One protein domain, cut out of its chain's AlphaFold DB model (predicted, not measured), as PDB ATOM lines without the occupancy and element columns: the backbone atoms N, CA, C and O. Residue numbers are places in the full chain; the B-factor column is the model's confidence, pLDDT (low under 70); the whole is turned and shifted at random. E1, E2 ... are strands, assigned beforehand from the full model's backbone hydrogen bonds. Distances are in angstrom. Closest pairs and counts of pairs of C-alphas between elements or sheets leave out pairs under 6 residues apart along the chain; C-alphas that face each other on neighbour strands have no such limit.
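What this domain is: This is residues 2 to 42 of the 50 residues of the protein "Zn_ribbon_2 domain-containing protein" of Methanobrevibacter sp. NOE (UniProt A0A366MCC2). This is a small body of little regular structure: mostly loops round one small hairpin of two short strands, E1 and E2. Before the hairpin, residues 2 to 17 form a long looping stretch with no named element; after it, a short pairing joins residues 35 to 36 with 39 to 40. The printed part has 41 residues, no named helix and two antiparallel strands, E1 then E2; its class is all strand, with 9 residues in named elements. It is compact, with a radius of gyration of the C-alphas of 9.1 A and spans of 26 by 20 by 12 A.

Where its parts are: Start at C-alpha 2, (133.780, 158.349, 130.168). Find C-alpha 18 at (138.458, 171.864, 124.129), where E1, residues 18 to 20, begins; it is 6.8 A long. E2, residues 26 to 31, runs 9.2 A to C-alpha 31 at (141.140, 172.558, 127.748).

How they stand to each other: Look at E1 and E2, a hairpin with a tight link and 116 degrees between directions. C-alphas 19 and 31 face each other at 4.4 A. N 19 and O 30 are within hydrogen-bond range at 2.9 A.

The domain as a whole: The C-alphas farthest apart, those of Asp 2 and Ser 42, are 28.2 A apart. The printed part has no cut; pLDDT is under 70 at residue 42.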
ATOM      1  N   ASP A   2     132.467 157.882 129.755       76.81
ATOM      2  CA  ASP A   2     133.780 158.349 130.168       76.81
ATOM      3  C   ASP A   2     133.830 159.859 129.954       76.81
ATOM      4  O   ASP A   2     133.650 160.358 128.842       76.81
ATOM      5  N   ILE A   3     133.955 160.589 131.058       80.81
ATOM      6  CA  ILE A   3     134.201 162.025 131.037       80.81
ATOM      7  C   ILE A   3     135.704 162.171 130.835       80.81
ATOM      8  O   ILE A   3     136.486 161.710 131.664       80.81
ATOM      9  N   GLU A   4     136.110 162.772 129.722       89.12
ATOM     10  CA  GLU A   4     137.509 163.133 129.510       89.12
ATOM     11  C   GLU A   4     137.862 164.292 130.454       89.12
ATOM     12  O   GLU A   4     137.048 165.186 130.687       89.12
ATOM     13  N   PHE A   5     139.066 164.286 131.016       91.25
ATOM     14  CA  PHE A   5     139.540 165.342 131.908       91.25
ATOM     15  C   PHE A   5     140.802 165.970 131.336       91.25
ATOM     16  O   PHE A   5     141.667 165.272 130.802       91.25
ATOM     17  N   CYS A   6     140.916 167.290 131.479       92.38
ATOM     18  CA  CYS A   6     142.100 168.009 131.049       92.38
ATOM     19  C   CYS A   6     143.326 167.498 131.813       92.38
ATOM     20  O   CYS A   6     143.359 167.557 133.042       92.38
ATOM     21  N   GLN A   7     144.361 167.078 131.089       90.19
ATOM     22  CA  GLN A   7     145.585 166.518 131.671       90.19
ATOM     23  C   GLN A   7     146.403 167.536 132.487       90.19
ATOM     24  O   GLN A   7     147.275 167.145 133.253       90.19
ATOM     25  N   SER A   8     146.115 168.836 132.351       89.19
ATOM     26  CA  SER A   8     146.825 169.897 133.075       89.19
ATOM     27  C   SER A   8     146.112 170.359 134.349       89.19
ATOM     28  O   SER A   8     146.773 170.740 135.308       89.19
ATOM     29  N   CYS A   9     144.776 170.352 134.377       90.56
ATOM     30  CA  CYS A   9     143.998 170.920 135.489       90.56
ATOM     31  C   CYS A   9     142.885 170.018 136.021       90.56
ATOM     32  O   CYS A   9     142.109 170.450 136.869       90.56
ATOM     33  N   ALA A  10     142.769 168.794 135.497       89.88
ATOM     34  CA  ALA A  10     141.699 167.848 135.805       89.88
ATOM     35  C   ALA A  10     140.279 168.426 135.621       89.88
ATOM     36  O   ALA A  10     139.314 167.919 136.188       89.88
ATOM     37  N   MET A  11     140.125 169.486 134.817       89.50
ATOM     38  CA  MET A  11     138.815 170.045 134.494       89.50
ATOM     39  C   MET A  11     138.051 169.069 133.587       89.50
ATOM     40  O   MET A  11     138.631 168.593 132.606       89.50
ATOM     41  N   PRO A  12     136.767 168.781 133.861       91.06
ATOM     42  CA  PRO A  12     135.950 167.944 132.992       91.06
ATOM     43  C   PRO A  12     135.824 168.576 131.602       91.06
ATOM     44  O   PRO A  12     135.374 169.716 131.446       91.06
ATOM     45  N   MET A  13     136.233 167.820 130.589       90.88
ATOM     46  CA  MET A  13     136.242 168.231 129.195       90.88
ATOM     47  C   MET A  13     134.854 168.063 128.580       90.88
ATOM     48  O   MET A  13     134.147 167.078 128.783       90.88
ATOM     49  N   ASN A  14     134.474 169.049 127.779       86.19
ATOM     50  CA  ASN A  14     133.294 169.035 126.930       86.19
ATOM     51  C   ASN A  14     133.632 169.722 125.599       86.19
ATOM     52  O   ASN A  14     134.610 170.465 125.523       86.19
ATOM     53  N   LYS A  15     132.778 169.538 124.581       82.44
ATOM     54  CA  LYS A  15     132.986 170.066 123.217       82.44
ATOM     55  C   LYS A  15     133.241 171.582 123.147       82.44
ATOM     56  O   LYS A  15     133.809 172.055 122.165       82.44
ATOM     57  N   ASN A  16     132.827 172.338 124.164       86.88
ATOM     58  CA  ASN A  16     132.964 173.793 124.216       86.88
ATOM     59  C   ASN A  16     134.249 174.250 124.919       86.88
ATOM     60  O   ASN A  16     134.677 175.376 124.692       86.88
ATOM     61  N   VAL A  17     134.871 173.400 125.744       91.06
ATOM     62  CA  VAL A  17     136.083 173.741 126.510       91.06
ATOM     63  C   VAL A  17     137.356 173.123 125.935       91.06
ATOM     64  O   VAL A  17     138.422 173.337 126.495       91.06
ATOM     65  N   ASN A  18     137.280 172.387 124.822       93.38
ATOM     66  CA  ASN A  18     138.458 171.864 124.129       93.38
ATOM     67  C   ASN A  18     139.394 172.988 123.666       93.38
ATOM     68  O   ASN A  18     138.958 173.932 122.988       93.38
ATOM     69  N   GLY A  19     140.681 172.831 123.986       93.88
ATOM     70  CA  GLY A  19     141.754 173.681 123.488       93.88
ATOM     71  C   GLY A  19     141.934 173.574 121.979       93.88
ATOM     72  O   GLY A  19     141.184 172.873 121.293       93.88
ATOM     73  N   THR A  20     142.925 174.283 121.449       95.31
ATOM     74  CA  THR A  20     143.260 174.235 120.020       95.31
ATOM     75  C   THR A  20     144.728 173.929 119.792       95.31
ATOM     76  O   THR A  20     145.593 174.490 120.460       95.31
ATOM     77  N   ASN A  21     144.985 173.065 118.817       95.19
ATOM     78  CA  ASN A  21     146.311 172.802 118.275       95.19
ATOM     79  C   ASN A  21     146.777 173.988 117.408       95.19
ATOM     80  O   ASN A  21     146.024 174.943 117.180       95.19
ATOM     81  N   ASP A  22     148.029 173.950 116.963       95.38
ATOM     82  CA  ASP A  22     148.645 174.967 116.100       95.38
ATOM     83  C   ASP A  22     147.935 175.094 114.739       95.38
ATOM     84  O   ASP A  22     147.753 176.197 114.226       95.38
ATOM     85  N   ASP A  23     147.437 173.978 114.210       94.62
ATOM     86  CA  ASP A  23     146.631 173.875 112.990       94.62
ATOM     87  C   ASP A  23     145.172 174.360 113.157       94.62
ATOM     88  O   ASP A  23     144.397 174.384 112.199       94.62
ATOM     89  N   GLY A  24     144.780 174.757 114.372       91.56
ATOM     90  CA  GLY A  24     143.432 175.214 114.707       91.56
ATOM     91  C   GLY A  24     142.423 174.094 114.991       91.56
ATOM     92  O   GLY A  24     141.269 174.391 115.320       91.56
ATOM     93  N   THR A  25     142.824 172.821 114.924       94.00
ATOM     94  CA  THR A  25     141.976 171.689 115.319       94.00
ATOM     95  C   THR A  25     141.785 171.629 116.835       94.00
ATOM     96  O   THR A  25     142.533 172.229 117.606       94.00
ATOM     97  N   LYS A  26     140.736 170.938 117.297       93.50
ATOM     98  CA  LYS A  26     140.418 170.824 118.727       93.50
ATOM     99  C   LYS A  26     141.316 169.808 119.429       93.50
ATOM    100  O   LYS A  26     141.419 168.667 118.987       93.50
ATOM    101  N   ASN A  27     141.867 170.200 120.575       92.25
ATOM    102  CA  ASN A  27     142.634 169.325 121.453       92.25
ATOM    103  C   ASN A  27     141.704 168.635 122.472       92.25
ATOM    104  O   ASN A  27     140.885 169.296 123.117       92.25
ATOM    105  N   LYS A  28     141.790 167.303 122.584       91.75
ATOM    106  CA  LYS A  28     140.965 166.491 123.502       91.75
ATOM    107  C   LYS A  28     141.613 166.253 124.863       91.75
ATOM    108  O   LYS A  28     140.901 165.994 125.827       91.75
ATOM    109  N   ASP A  29     142.922 166.435 124.948       92.19
ATOM    110  CA  ASP A  29     143.709 166.201 126.155       92.19
ATOM    111  C   ASP A  29     143.765 167.452 127.043       92.19
ATOM    112  O   ASP A  29     143.861 167.367 128.270       92.19
ATOM    113  N   TYR A  30     143.664 168.635 126.430       93.12
ATOM    114  CA  TYR A  30     143.808 169.918 127.106       93.12
ATOM    115  C   TYR A  30     142.641 170.864 126.835       93.12
ATOM    116  O   TYR A  30     142.170 171.005 125.703       93.12
ATOM    117  N   CYS A  31     142.187 171.556 127.883       93.44
ATOM    118  CA  CYS A  31     141.140 172.558 127.748       93.44
ATOM    119  C   CYS A  31     141.701 173.886 127.214       93.44
ATOM    120  O   CYS A  31     142.898 174.160 127.302       93.44
ATOM    121  N   MET A  32     140.819 174.745 126.703       92.69
ATOM    122  CA  MET A  32     141.159 176.060 126.143       92.69
ATOM    123  C   MET A  32     141.830 177.009 127.135       92.69
ATOM    124  O   MET A  32     142.464 177.972 126.718       92.69
ATOM    125  N   TYR A  33     141.691 176.748 128.436       91.00
ATOM    126  CA  TYR A  33     142.355 177.522 129.478       91.00
ATOM    127  C   TYR A  33     143.790 177.080 129.723       91.00
ATOM    128  O   TYR A  33     144.524 177.852 130.324       91.00
ATOM    129  N   CYS A  34     144.169 175.872 129.297       92.25
ATOM    130  CA  CYS A  34     145.493 175.278 129.492       92.25
ATOM    131  C   CYS A  34     146.313 175.260 128.207       92.25
ATOM    132  O   CYS A  34     147.532 175.341 128.269       92.25
ATOM    133  N   TYR A  35     145.653 175.104 127.057       92.94
ATOM    134  CA  TYR A  35     146.305 174.894 125.773       92.94
ATOM    135  C   TYR A  35     145.499 175.527 124.640       92.94
ATOM    136  O   TYR A  35     144.329 175.195 124.417       92.94
ATOM    137  N   GLN A  36     146.119 176.451 123.914       93.19
ATOM    138  CA  GLN A  36     145.472 177.180 122.836       93.19
ATOM    139  C   GLN A  36     146.476 177.526 121.737       93.19
ATOM    140  O   GLN A  36     147.573 177.992 122.017       93.19
ATOM    141  N   LYS A  37     146.064 177.341 120.476       93.06
ATOM    142  CA  LYS A  37     146.885 177.611 119.280       93.06
ATOM    143  C   LYS A  37     148.243 176.892 119.299       93.06
ATOM    144  O   LYS A  37     149.237 177.442 118.844       93.06
ATOM    145  N   GLY A  38     148.282 175.676 119.834       91.69
ATOM    146  CA  GLY A  38     149.517 174.899 119.907       91.69
ATOM    147  C   GLY A  38     150.396 175.204 121.124       91.69
ATOM    148  O   GLY A  38     151.402 174.526 121.325       91.69
ATOM    149  N   GLU A  39     150.017 176.176 121.958       92.56
ATOM    150  CA  GLU A  39     150.822 176.640 123.087       92.56
ATOM    151  C   GLU A  39     150.102 176.440 124.421       92.56
ATOM    152  O   GLU A  39     148.890 176.639 124.543       92.56
ATOM    153  N   PHE A  40     150.864 176.072 125.452       90.06
ATOM    154  CA  PHE A  40     150.344 176.044 126.812       90.06
ATOM    155  C   PHE A  40     150.199 177.466 127.340       90.06
ATOM    156  O   PHE A  40     151.125 178.275 127.274       90.06
ATOM    157  N   THR A  41     149.036 177.773 127.898       83.62
ATOM    158  CA  THR A  41     148.831 179.046 128.577       83.62
ATOM    159  C   THR A  41     149.697 179.049 129.840       83.62
ATOM    160  O   THR A  41     149.729 178.096 130.621       83.62
ATOM    161  N   SER A  42     150.436 180.134 130.057       69.50
ATOM    162  CA  SER A  42     151.467 180.231 131.104       69.50
ATOM    163  C   SER A  42     150.954 180.085 132.554       69.50
ATOM    164  O   SER A  42     151.745 180.172 133.488       69.50
TER     165      SER A  42